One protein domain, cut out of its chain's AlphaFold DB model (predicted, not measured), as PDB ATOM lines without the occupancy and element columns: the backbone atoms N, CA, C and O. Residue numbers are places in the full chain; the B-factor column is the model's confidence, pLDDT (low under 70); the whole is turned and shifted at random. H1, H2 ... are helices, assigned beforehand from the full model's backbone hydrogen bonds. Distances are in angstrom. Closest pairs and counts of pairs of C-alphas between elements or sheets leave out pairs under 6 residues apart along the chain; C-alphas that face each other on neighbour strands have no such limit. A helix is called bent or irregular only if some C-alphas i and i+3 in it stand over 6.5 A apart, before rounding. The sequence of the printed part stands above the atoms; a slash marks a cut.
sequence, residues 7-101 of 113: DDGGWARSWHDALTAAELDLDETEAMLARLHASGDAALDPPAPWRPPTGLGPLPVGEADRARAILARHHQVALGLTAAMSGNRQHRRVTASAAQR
ATOM      1  N   ASP A   7      29.163 -10.060  18.960       61.34
ATOM      2  CA  ASP A   7      28.891  -8.833  19.725       61.34
ATOM      3  C   ASP A   7      29.412  -7.589  18.989       61.34
ATOM      4  O   ASP A   7      28.765  -6.542  19.004       61.34
ATOM      5  N   ASP A   8      30.523  -7.724  18.256       64.88
ATOM      6  CA  ASP A   8      31.154  -6.627  17.512       64.88
ATOM      7  C   ASP A   8      30.204  -6.015  16.465       64.88
ATOM      8  O   ASP A   8      30.137  -4.796  16.304       64.88
ATOM      9  N   GLY A   9      29.406  -6.850  15.787       68.81
ATOM     10  CA  GLY A   9      28.398  -6.395  14.825       68.81
ATOM     11  C   GLY A   9      27.177  -5.744  15.485       68.81
ATOM     12  O   GLY A   9      26.604  -4.802  14.936       68.81
ATOM     13  N   GLY A  10      26.793  -6.215  16.676       81.88
ATOM     14  CA  GLY A  10      25.707  -5.630  17.466       81.88
ATOM     15  C   GLY A  10      26.059  -4.238  17.991       81.88
ATOM     16  O   GLY A  10      25.245  -3.316  17.909       81.88
ATOM     17  N   TRP A  11      27.295  -4.054  18.458       85.12
ATOM     18  CA  TRP A  11      27.801  -2.750  18.883       85.12
ATOM     19  C   TRP A  11      28.003  -1.797  17.715       85.12
ATOM     20  O   TRP A  11      27.620  -0.637  17.827       85.12
ATOM     21  N   ALA A  12      28.519  -2.274  16.577       87.31
ATOM     22  CA  ALA A  12      28.652  -1.438  15.388       87.31
ATOM     23  C   ALA A  12      27.304  -0.859  14.939       87.31
ATOM     24  O   ALA A  12      27.204   0.341  14.692       87.31
ATOM     25  N   ARG A  13      26.249  -1.684  14.923       89.44
ATOM     26  CA  ARG A  13      24.889  -1.210  14.640       89.44
ATOM     27  C   ARG A  13      24.386  -0.239  15.708       89.44
ATOM     28  O   ARG A  13      23.877   0.814  15.363       89.44
ATOM     29  N   SER A  14      24.587  -0.551  16.987       90.75
ATOM     30  CA  SER A  14      24.150   0.323  18.086       90.75
ATOM     31  C   SER A  14      24.818   1.703  18.031       90.75
ATOM     32  O   SER A  14      24.161   2.714  18.257       90.75
ATOM     33  N   TRP A  15      26.110   1.759  17.691       92.38
ATOM     34  CA  TRP A  15      26.825   3.012  17.440       92.38
ATOM     35  C   TRP A  15      26.278   3.751  16.230       92.38
ATOM     36  O   TRP A  15      26.034   4.949  16.320       92.38
ATOM     37  N   HIS A  16      26.060   3.051  15.122       93.25
ATOM     38  CA  HIS A  16      25.500   3.650  13.920       93.25
ATOM     39  C   HIS A  16      24.125   4.283  14.181       93.25
ATOM     40  O   HIS A  16      23.889   5.431  13.803       93.25
ATOM     41  N   ASP A  17      23.247   3.563  14.878       92.44
ATOM     42  CA  ASP A  17      21.904   4.023  15.228       92.44
ATOM     43  C   ASP A  17      21.974   5.220  16.187       92.44
ATOM     44  O   ASP A  17      21.288   6.222  15.986       92.44
ATOM     45  N   ALA A  18      22.856   5.164  17.190       92.81
ATOM     46  CA  ALA A  18      23.048   6.257  18.139       92.81
ATOM     47  C   ALA A  18      23.607   7.529  17.481       92.81
ATOM     48  O   ALA A  18      23.141   8.624  17.789       92.81
ATOM     49  N   LEU A  19      24.582   7.400  16.575       94.31
ATOM     50  CA  LEU A  19      25.133   8.541  15.838       94.31
ATOM     51  C   LEU A  19      24.112   9.121  14.855       94.31
ATOM     52  O   LEU A  19      24.030  10.335  14.725       94.31
ATOM     53  N   THR A  20      23.292   8.276  14.228       95.31
ATOM     54  CA  THR A  20      22.206   8.727  13.342       95.31
ATOM     55  C   THR A  20      21.141   9.503  14.111       95.31
ATOM     56  O   THR A  20      20.725  10.568  13.668       95.31
ATOM     57  N   ALA A  21      20.729   9.016  15.285       92.06
ATOM     58  CA  ALA A  21      19.802   9.751  16.144       92.06
ATOM     59  C   ALA A  21      20.392  11.101  16.585       92.06
ATOM     60  O   ALA A  21      19.721  12.123  16.490       92.06
ATOM     61  N   ALA A  22      21.668  11.122  16.991       91.31
ATOM     62  CA  ALA A  22      22.347  12.355  17.384       91.31
ATOM     63  C   ALA A  22      22.452  13.371  16.233       91.31
ATOM     64  O   ALA A  22      22.306  14.568  16.461       91.31
ATOM     65  N   GLU A  23      22.693  12.912  15.003       94.75
ATOM     66  CA  GLU A  23      22.709  13.774  13.817       94.75
ATOM     67  C   GLU A  23      21.339  14.387  13.528       94.75
ATOM     68  O   GLU A  23      21.269  15.584  13.263       94.75
ATOM     69  N   LEU A  24      20.260  13.605  13.629       93.38
ATOM     70  CA  LEU A  24      18.897  14.104  13.422       93.38
ATOM     71  C   LEU A  24      18.532  15.191  14.442       93.38
ATOM     72  O   LEU A  24      18.063  16.262  14.051       93.38
ATOM     73  N   ASP A  25      18.811  14.951  15.726       89.94
ATOM     74  CA  ASP A  25      18.580  15.931  16.795       89.94
ATOM     75  C   ASP A  25      19.395  17.220  16.562       89.94
ATOM     76  O   ASP A  25      18.946  18.339  16.843       89.94
ATOM     77  N   LEU A  26      20.618  17.078  16.042       92.62
ATOM     78  CA  LEU A  26      21.500  18.202  15.756       92.62
ATOM     79  C   LEU A  26      21.025  19.022  14.554       92.62
ATOM     80  O   LEU A  26      21.026  20.250  14.632       92.62
ATOM     81  N   ASP A  27      20.592  18.365  13.478       94.12
ATOM     82  CA  ASP A  27      20.029  19.015  12.292       94.12
ATOM     83  C   ASP A  27      18.772  19.824  12.657       94.12
ATOM     84  O   ASP A  27      18.626  20.979  12.244       94.12
ATOM     85  N   GLU A  28      17.893  19.257  13.491       89.94
ATOM     86  CA  GLU A  28      16.716  19.956  14.015       89.94
ATOM     87  C   GLU A  28      17.122  21.184  14.843       89.94
ATOM     88  O   GLU A  28      16.630  22.295  14.613       89.94
ATOM     89  N   THR A  29      18.086  21.022  15.752       88.62
ATOM     90  CA  THR A  29      18.582  22.114  16.602       88.62
ATOM     91  C   THR A  29      19.209  23.248  15.781       88.62
ATOM     92  O   THR A  29      18.971  24.429  16.054       88.62
ATOM     93  N   GLU A  30      20.004  22.922  14.760       91.50
ATOM     94  CA  GLU A  30      20.613  23.907  13.861       91.50
ATOM     95  C   GLU A  30      19.548  24.671  13.060       91.50
ATOM     96  O   GLU A  30      19.609  25.902  12.970       91.50
ATOM     97  N   ALA A  31      18.528  23.977  12.547       89.44
ATOM     98  CA  ALA A  31      17.407  24.605  11.850       89.44
ATOM     99  C   ALA A  31      16.613  25.548  12.770       89.44
ATOM    100  O   ALA A  31      16.258  26.666  12.374       89.44
ATOM    101  N   MET A  32      16.383  25.140  14.020       85.00
ATOM    102  CA  MET A  32      15.734  25.965  15.038       85.00
ATOM    103  C   MET A  32      16.535  27.237  15.336       85.00
ATOM    104  O   MET A  32      15.967  28.331  15.364       85.00
ATOM    105  N   LEU A  33      17.858  27.126  15.502       85.88
ATOM    106  CA  LEU A  33      18.733  28.285  15.700       85.88
ATOM    107  C   LEU A  33      18.734  29.220  14.488       85.88
ATOM    108  O   LEU A  33      18.666  30.440  14.653       85.88
ATOM    109  N   ALA A  34      18.768  28.677  13.271       87.56
ATOM    110  CA  ALA A  34      18.693  29.477  12.053       87.56
ATOM    111  C   ALA A  34      17.369  30.259  11.970       87.56
ATOM    112  O   ALA A  34      17.372  31.455  11.667       87.56
ATOM    113  N   ARG A  35      16.240  29.622  12.312       86.00
ATOM    114  CA  ARG A  35      14.926  30.278  12.368       86.00
ATOM    115  C   ARG A  35      14.873  31.376  13.431       86.00
ATOM    116  O   ARG A  35      14.370  32.467  13.142       86.00
ATOM    117  N   LEU A  36      15.420  31.112  14.621       82.12
ATOM    118  CA  LEU A  36      15.530  32.098  15.696       82.12
ATOM    119  C   LEU A  36      16.327  33.325  15.237       82.12
ATOM    120  O   LEU A  36      15.902  34.451  15.479       82.12
ATOM    121  N   HIS A  37      17.444  33.126  14.535       82.94
ATOM    122  CA  HIS A  37      18.231  34.233  13.989       82.94
ATOM    123  C   HIS A  37      17.488  35.018  12.900       82.94
ATOM    124  O   HIS A  37      17.591  36.242  12.866       82.94
ATOM    125  N   ALA A  38      16.746  34.343  12.019       84.12
ATOM    126  CA  ALA A  38      16.075  34.990  10.893       84.12
ATOM    127  C   ALA A  38      14.820  35.779  11.298       84.12
ATOM    128  O   ALA A  38      14.553  36.841  10.742       84.12
ATOM    129  N   SER A  39      14.032  35.248  12.236       80.62
ATOM    130  CA  SER A  39      12.693  35.769  12.548       80.62
ATOM    131  C   SER A  39      12.535  36.280  13.979       80.62
ATOM    132  O   SER A  39      11.538  36.929  14.282       80.62
ATOM    133  N   GLY A  40      13.494  36.000  14.869       73.06
ATOM    134  CA  GLY A  40      13.376  36.295  16.299       73.06
ATOM    135  C   GLY A  40      12.309  35.464  17.020       73.06
ATOM    136  O   GLY A  40      12.117  35.653  18.220       73.06
ATOM    137  N   ASP A  41      11.638  34.552  16.311       64.94
ATOM    138  CA  ASP A  41      10.520  33.767  16.810       64.94
ATOM    139  C   ASP A  41      10.831  32.270  16.715       64.94
ATOM    140  O   ASP A  41      10.985  31.683  15.639       64.94
ATOM    141  N   ALA A  42      10.938  31.661  17.888       63.53
ATOM    142  CA  ALA A  42      11.039  30.227  18.061       63.53
ATOM    143  C   ALA A  42      10.128  29.846  19.231       63.53
ATOM    144  O   ALA A  42      10.585  29.622  20.352       63.53
ATOM    145  N   ALA A  43       8.817  29.832  18.983       58.91
ATOM    146  CA  ALA A  43       7.896  29.098  19.836       58.91
ATOM    147  C   ALA A  43       8.255  27.610  19.735       58.91
ATOM    148  O   ALA A  43       8.143  27.011  18.666       58.91
ATOM    149  N   LEU A  44       8.757  27.052  20.833       64.88
ATOM    150  CA  LEU A  44       9.246  25.682  20.901       64.88
ATOM    151  C   LEU A  44       8.596  24.992  22.088       64.88
ATOM    152  O   LEU A  44       8.612  25.523  23.203       64.88
ATOM    153  N   ASP A  45       8.081  23.794  21.845       74.88
ATOM    154  CA  ASP A  45       7.842  22.861  22.931       74.88
ATOM    155  C   ASP A  45       9.193  22.474  23.553       74.88
ATOM    156  O   ASP A  45      10.203  22.373  22.844       74.88
ATOM    157  N   PRO A  46       9.262  22.296  24.883       69.56
ATOM    158  CA  PRO A  46      10.494  21.877  25.528       69.56
ATOM    159  C   PRO A  46      10.925  20.516  24.957       69.56
ATOM    160  O   PRO A  46      10.116  19.581  24.962       69.56
ATOM    161  N   PRO A  47      12.177  20.377  24.481       73.94
ATOM    162  CA  PRO A  47      12.641  19.117  23.927       73.94
ATOM    163  C   PRO A  47      12.613  18.029  24.999       73.94
ATOM    164  O   PRO A  47      12.757  18.295  26.200       73.94
ATOM    165  N   ALA A  48      12.451  16.782  24.558       81.19
ATOM    166  CA  ALA A  48      12.571  15.642  25.450       81.19
ATOM    167  C   ALA A  48      13.947  15.666  26.149       81.19
ATOM    168  O   ALA A  48      14.955  16.017  25.528       81.19
ATOM    169  N   PRO A  49      14.025  15.306  27.444       82.94
ATOM    170  CA  PRO A  49      15.295  15.290  28.153       82.94
ATOM    171  C   PRO A  49      16.253  14.301  27.487       82.94
ATOM    172  O   PRO A  49      15.907  13.133  27.292       82.94
ATOM    173  N   TRP A  50      17.463  14.770  27.172       80.81
ATOM    174  CA  TRP A  50      18.484  13.942  26.540       80.81
ATOM    175  C   TRP A  50      18.801  12.717  27.400       80.81
ATOM    176  O   TRP A  50      19.035  12.814  28.609       80.81
ATOM    177  N   ARG A  51      18.815  11.551  26.755       82.38
ATOM    178  CA  ARG A  51      19.171  10.279  27.376       82.38
ATOM    179  C   ARG A  51      20.419   9.735  26.693       82.38
ATOM    180  O   ARG A  51      20.358   9.457  25.497       82.38
ATOM    181  N   PRO A  52      21.536   9.566  27.421       81.38
ATOM    182  CA  PRO A  52      22.741   9.026  26.822       81.38
ATOM    183  C   PRO A  52      22.478   7.588  26.345       81.38
ATOM    184  O   PRO A  52      21.917   6.791  27.106       81.38
ATOM    185  N   PRO A  53      22.871   7.240  25.109       84.00
ATOM    186  CA  PRO A  53      22.695   5.890  24.603       84.00
ATOM    187  C   PRO A  53      23.524   4.896  25.429       84.00
ATOM    188  O   PRO A  53      24.705   5.107  25.703       84.00
ATOM    189  N   THR A  54      22.890   3.808  25.862       83.81
ATOM    190  CA  THR A  54      23.505   2.767  26.698       83.81
ATOM    191  C   THR A  54      23.889   1.546  25.873       83.81
ATOM    192  O   THR A  54      23.243   1.249  24.875       83.81
ATOM    193  N   GLY A  55      24.884   0.781  26.327       83.06
ATOM    194  CA  GLY A  55      25.228  -0.503  25.700       83.06
ATOM    195  C   GLY A  55      26.011  -0.391  24.390       83.06
ATOM    196  O   GLY A  55      26.113  -1.371  23.663       83.06
ATOM    197  N   LEU A  56      26.588   0.777  24.104       83.50
ATOM    198  CA  LEU A  56      27.311   1.030  22.857       83.50
ATOM    199  C   LEU A  56      28.609   0.220  22.716       83.50
ATOM    200  O   LEU A  56      29.066  -0.010  21.606       83.50
ATOM    201  N   GLY A  57      29.208  -0.253  23.812       85.69
ATOM    202  CA  GLY A  57      30.503  -0.934  23.732       85.69
ATOM    203  C   GLY A  57      31.610  -0.014  23.176       85.69
ATOM    204  O   GLY A  57      31.462   1.212  23.186       85.69
ATOM    205  N   PRO A  58      32.751  -0.563  22.729       88.38
ATOM    206  CA  PRO A  58      33.833   0.223  22.137       88.38
ATOM    207  C   PRO A  58      33.416   0.848  20.797       88.38
ATOM    208  O   PRO A  58      32.714   0.222  20.007       88.38
ATOM    209  N   LEU A  59      33.885   2.071  20.530       86.38
ATOM    210  CA  LEU A  59      33.620   2.784  19.277       86.38
ATOM    211  C   LEU A  59      34.280   2.062  18.081       86.38
ATOM    212  O   LEU A  59      35.503   1.881  18.093       86.38
ATOM    213  N   PRO A  60      33.520   1.689  17.033       90.00
ATOM    214  CA  PRO A  60      34.071   1.109  15.817       90.00
ATOM    215  C   PRO A  60      34.971   2.103  15.083       90.00
ATOM    216  O   PRO A  60      34.632   3.276  14.938       90.00
ATOM    217  N   VAL A  61      36.086   1.618  14.532       87.75
ATOM    218  CA  VAL A  61      37.051   2.462  13.801       87.75
ATOM    219  C   VAL A  61      36.412   3.220  12.629       87.75
ATOM    220  O   VAL A  61      36.761   4.371  12.393       87.75
ATOM    221  N   GLY A  62      35.435   2.611  11.943       88.31
ATOM    222  CA  GLY A  62      34.737   3.226  10.809       88.31
ATOM    223  C   GLY A  62      33.799   4.378  11.184       88.31
ATOM    224  O   GLY A  62      33.507   5.214  10.339       88.31
ATOM    225  N   GLU A  63      33.366   4.461  12.444       91.81
ATOM    226  CA  GLU A  63      32.456   5.510  12.931       91.81
ATOM    227  C   GLU A  63      33.213   6.642  13.652       91.81
ATOM    228  O   GLU A  63      32.628   7.659  14.024       91.81
ATOM    229  N   ALA A  64      34.531   6.504  13.847       91.69
ATOM    230  CA  ALA A  64      35.327   7.448  14.628       91.69
ATOM    231  C   ALA A  64      35.351   8.859  14.025       91.69
ATOM    232  O   ALA A  64      35.213   9.847  14.750       91.69
ATOM    233  N   ASP A  65      35.508   8.969  12.707       94.62
ATOM    234  CA  ASP A  65      35.555  10.270  12.038       94.62
ATOM    235  C   ASP A  65      34.181  10.938  11.994       94.62
ATOM    236  O   ASP A  65      34.076  12.141  12.244       94.62
ATOM    237  N   ARG A  66      33.118  10.150  11.799       95.69
ATOM    238  CA  ARG A  66      31.734  10.631  11.878       95.69
ATOM    239  C   ARG A  66      31.416  11.168  13.272       95.69
ATOM    240  O   ARG A  66      30.968  12.304  13.404       95.69
ATOM    241  N   ALA A  67      31.747  10.416  14.322       94.12
ATOM    242  CA  ALA A  67      31.555  10.850  15.705       94.12
ATOM    243  C   ALA A  67      32.296  12.164  16.020       94.12
ATOM    244  O   ALA A  67      31.750  13.045  16.686       94.12
ATOM    245  N   ARG A  68      33.526  12.335  15.511       95.62
ATOM    246  CA  ARG A  68      34.279  13.594  15.663       95.62
ATOM    247  C   ARG A  68      33.616  14.760  14.935       95.62
ATOM    248  O   ARG A  68      33.565  15.855  15.493       95.62
ATOM    249  N   ALA A  69      33.114  14.539  13.722       96.50
ATOM    250  CA  ALA A  69      32.419  15.567  12.952       96.50
ATOM    251  C   ALA A  69      31.139  16.036  13.662       96.50
ATOM    252  O   ALA A  69      30.928  17.242  13.813       96.50
ATOM    253  N   ILE A  70      30.342  15.095  14.181       95.19
ATOM    254  CA  ILE A  70      29.156  15.393  14.998       95.19
ATOM    255  C   ILE A  70      29.555  16.214  16.227       95.19
ATOM    256  O   ILE A  70      29.009  17.289  16.461       95.19
ATOM    257  N   LEU A  71      30.566  15.774  16.982       94.69
ATOM    258  CA  LEU A  71      31.017  16.485  18.182       94.69
ATOM    259  C   LEU A  71      31.465  17.925  17.880       94.69
ATOM    260  O   LEU A  71      31.166  18.845  18.644       94.69
ATOM    261  N   ALA A  72      32.160  18.136  16.761       96.19
ATOM    262  CA  ALA A  72      32.569  19.468  16.337       96.19
ATOM    263  C   ALA A  72      31.358  20.376  16.061       96.19
ATOM    264  O   ALA A  72      31.338  21.516  16.530       96.19
ATOM    265  N   ARG A  73      30.330  19.864  15.371       95.88
ATOM    266  CA  ARG A  73      29.071  20.589  15.125       95.88
ATOM    267  C   ARG A  73      28.327  20.913  16.424       95.88
ATOM    268  O   ARG A  73      27.951  22.065  16.625       95.88
ATOM    269  N   HIS A  74      28.231  19.964  17.362       93.94
ATOM    270  CA  HIS A  74      27.652  20.214  18.692       93.94
ATOM    271  C   HIS A  74      28.335  21.388  19.406       93.94
ATOM    272  O   HIS A  74      27.667  22.225  20.016       93.94
ATOM    273  N   HIS A  75      29.664  21.487  19.314       95.62
ATOM    274  CA  HIS A  75      30.391  22.599  19.919       95.62
ATOM    275  C   HIS A  75      30.050  23.938  19.246       95.62
ATOM    276  O   HIS A  75      29.833  24.928  19.943       95.62
ATOM    277  N   GLN A  76      29.935  23.976  17.915       93.81
ATOM    278  CA  GLN A  76      29.522  25.193  17.204       93.81
ATOM    279  C   GLN A  76      28.110  25.638  17.600       93.81
ATOM    280  O   GLN A  76      27.896  26.816  17.887       93.81
ATOM    281  N   VAL A  77      27.171  24.696  17.702       91.25
ATOM    282  CA  VAL A  77      25.802  24.952  18.174       91.25
ATOM    283  C   VAL A  77      25.801  25.517  19.597       91.25
ATOM    284  O   VAL A  77      25.153  26.533  19.856       91.25
ATOM    285  N   ALA A  78      26.576  24.930  20.515       90.19
ATOM    286  CA  ALA A  78      26.681  25.408  21.895       90.19
ATOM    287  C   ALA A  78      27.247  26.839  21.989       90.19
ATOM    288  O   ALA A  78      26.759  27.665  22.772       90.19
ATOM    289  N   LEU A  79      28.251  27.157  21.168       90.00
ATOM    290  CA  LEU A  79      28.813  28.506  21.071       90.00
ATOM    291  C   LEU A  79      27.790  29.499  20.504       90.00
ATOM    292  O   LEU A  79      27.596  30.571  21.083       90.00
ATOM    293  N   GLY A  80      27.089  29.127  19.429       85.88
ATOM    294  CA  GLY A  80      26.034  29.941  18.824       85.88
ATOM    295  C   GLY A  80      24.899  30.248  19.803       85.88
ATOM    296  O   GLY A  80      24.495  31.403  19.946       85.88
ATOM    297  N   LEU A  81      24.455  29.246  20.565       84.88
ATOM    298  CA  LEU A  81      23.429  29.419  21.591       84.88
ATOM    299  C   LEU A  81      23.883  30.384  22.697       84.88
ATOM    300  O   LEU A  81      23.131  31.273  23.103       84.88
ATOM    301  N   THR A  82      25.130  30.258  23.158       85.62
ATOM    302  CA  THR A  82      25.701  31.154  24.178       85.62
ATOM    303  C   THR A  82      25.763  32.604  23.682       85.62
ATOM    304  O   THR A  82      25.432  33.539  24.425       85.62
ATOM    305  N   ALA A  83      26.137  32.806  22.416       82.25
ATOM    306  CA  ALA A  83      26.148  34.119  21.780       82.25
ATOM    307  C   ALA A  83      24.731  34.711  21.675       82.25
ATOM    308  O   ALA A  83      24.512  35.853  22.092       82.25
ATOM    309  N   ALA A  84      23.752  33.921  21.223       77.62
ATOM    310  CA  ALA A  84      22.352  34.334  21.124       77.62
ATOM    311  C   ALA A  84      21.765  34.725  22.495       77.62
ATOM    312  O   ALA A  84      21.143  35.782  22.641       77.62
ATOM    313  N   MET A  85      22.030  33.930  23.539       78.69
ATOM    314  CA  MET A  85      21.619  34.245  24.912       78.69
ATOM    315  C   MET A  85      22.229  35.559  25.417       78.69
ATOM    316  O   MET A  85      21.555  36.338  26.098       78.69
ATOM    317  N   SER A  86      23.496  35.821  25.093       78.25
ATOM    318  CA  SER A  86      24.196  37.047  25.494       78.25
ATOM    319  C   SER A  86      23.623  38.284  24.793       78.25
ATOM    320  O   SER A  86      23.351  39.293  25.453       78.25
ATOM    321  N   GLY A  87      23.347  38.189  23.488       70.69
ATOM    322  CA  GLY A  87      22.691  39.247  22.714       70.69
ATOM    323  C   GLY A  87      21.291  39.580  23.240       70.69
ATOM    324  O   GLY A  87      20.968  40.753  23.443       70.69
ATOM    325  N   ASN A  88      20.492  38.561  23.573       69.06
ATOM    326  CA  ASN A  88      19.154  38.748  24.138       69.06
ATOM    327  C   ASN A  88      19.203  39.494  25.488       69.06
ATOM    328  O   ASN A  88      18.463  40.456  25.704       69.06
ATOM    329  N   ARG A  89      20.147  39.147  26.380       70.38
ATOM    330  CA  ARG A  89      20.344  39.875  27.651       70.38
ATOM    331  C   ARG A  89      20.682  41.349  27.429       70.38
ATOM    332  O   ARG A  89      20.169  42.197  28.159       70.38
ATOM    333  N   GLN A  90      21.510  41.666  26.434       67.94
ATOM    334  CA  GLN A  90      21.852  43.053  26.115       67.94
ATOM    335  C   GLN A  90      20.650  43.819  25.549       67.94
ATOM    336  O   GLN A  90      20.361  44.921  26.015       67.94
ATOM    337  N   HIS A  91      19.894  43.217  24.626       62.75
ATOM    338  CA  HIS A  91      18.652  43.800  24.111       62.75
ATOM    339  C   HIS A  91      17.643  44.087  25.227       62.75
ATOM    340  O   HIS A  91      17.063  45.174  25.271       62.75
ATOM    341  N   ARG A  92      17.478  43.161  26.182       68.38
ATOM    342  CA  ARG A  92      16.615  43.356  27.360       68.38
ATOM    343  C   ARG A  92      17.070  44.526  28.236       68.38
ATOM    344  O   ARG A  92      16.232  45.269  28.730       68.38
ATOM    345  N   ARG A  93      18.379  44.739  28.408       66.50
ATOM    346  CA  ARG A  93      18.912  45.897  29.156       66.50
ATOM    347  C   ARG A  93      18.665  47.222  28.432       66.50
ATOM    348  O   ARG A  93      18.276  48.205  29.063       66.50
ATOM    349  N   VAL A  94      18.865  47.263  27.114       70.75
ATOM    350  CA  VAL A  94      18.648  48.479  26.310       70.75
ATOM    351  C   VAL A  94      17.166  48.842  26.262       70.75
ATOM    352  O   VAL A  94      16.810  49.982  26.541       70.75
ATOM    353  N   THR A  95      16.288  47.874  26.006       72.19
ATOM    354  CA  THR A  95      14.831  48.094  26.019       72.19
ATOM    355  C   THR A  95      14.329  48.518  27.400       72.19
ATOM    356  O   THR A  95      13.584  49.490  27.496       72.19
ATOM    357  N   ALA A  96      14.803  47.883  28.478       71.25
ATOM    358  CA  ALA A  96      14.460  48.293  29.839       71.25
ATOM    359  C   ALA A  96      14.924  49.722  30.169       71.25
ATOM    360  O   ALA A  96      14.201  50.451  30.844       71.25
ATOM    361  N   SER A  97      16.104  50.146  29.703       68.38
ATOM    362  CA  SER A  97      16.597  51.515  29.933       68.38
ATOM    363  C   SER A  97      15.909  52.564  29.053       68.38
ATOM    364  O   SER A  97      15.707  53.689  29.504       68.38
ATOM    365  N   ALA A  98      15.495  52.209  27.833       67.94
ATOM    366  CA  ALA A  98      14.688  53.070  26.969       67.94
ATOM    367  C   ALA A  98      13.275  53.288  27.535       67.94
ATOM    368  O   ALA A  98      12.802  54.419  27.547       67.94
ATOM    369  N   ALA A  99      12.637  52.242  28.073       69.38
ATOM    370  CA  ALA A  99      11.322  52.341  28.713       69.38
ATOM    371  C   ALA A  99      11.324  53.211  29.986       69.38
ATOM    372  O   ALA A  99      10.303  53.790  30.342       69.38
ATOM    373  N   GLN A 100      12.469  53.318  30.668       64.62
ATOM    374  CA  GLN A 100      12.647  54.157  31.860       64.62
ATOM    375  C   GLN A 100      13.039  55.607  31.535       64.62
ATOM    376  O   GLN A 100      13.131  56.435  32.443       64.62
ATOM    377  N   ARG A 101      13.299  55.939  30.264       59.31
ATOM    378  CA  ARG A 101      13.672  57.298  29.862       59.31
ATOM    379  C   ARG A 101      12.397  58.135  29.675       59.31
ATOM    380  O   ARG A 101      11.557  57.746  28.866       59.31
TER     381      ARG A 101
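Overview. This is residues 7 to 101 of the 113 residues of an uncharacterized protein of Quadrisphaera sp. DSM 44207 (UniProt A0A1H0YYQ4). Two long helices, H1 and H2, lie side by side, slightly tilted and running the same way, and a long link, residues 40 to 60, folds back between the end of H1 and the start of H2. The last part of the printed part, residues 85 to 101, of which 85 to 99 belong to H2, sticks out as an arm and lengthens the outline, a rod of 68 by 24 by 20 A. You have 95 residues before you, with two named helices in the order H1, H2 and no named strand; the class is all helix. The whole is only just loose, close to extended, with a radius of gyration of the C-alphas of 18.6 A.

Arrangement. Begin with H1, residues 7 to 39, and go on to H2, residues 61 to 99. They touch, H2 with residues 63 to 81 alone; look at Glu 23 and Ile 70, whose C-alphas are the closest of the two helices at 6.8 A. Their lines stand at a shallow tilt of 25 degrees, and they run the same way. In H1 every O i to N i+4 pair is within hydrogen-bond range, in H2 33 of 35.

Along the chain. Find C-alpha 7 at (28.891, -8.833, 19.725); from there H1 runs 48.0 A to C-alpha 39 at (12.693, 35.769, 12.548). H2 runs 58.1 A, from C-alpha 61 to C-alpha 99 at (11.322, 52.341, 28.713). It is irregular: C-alphas 62 and 65 are 7.2 A apart.

Size, cuts and confidence. The two C-alphas farthest apart, those of Asp 7 and Arg 101, are 68.6 A apart. Without residues 85 to 101, which stand free, the body spans 48 by 23 by 15 A. The printed part has no cut, and the link from H1 to H2, 21 residues, is long. In the B-factor column, the mean pLDDT of the printed part is 82.9; 18 residues are under 70, among them residues 41 to 44 and 97 to 101.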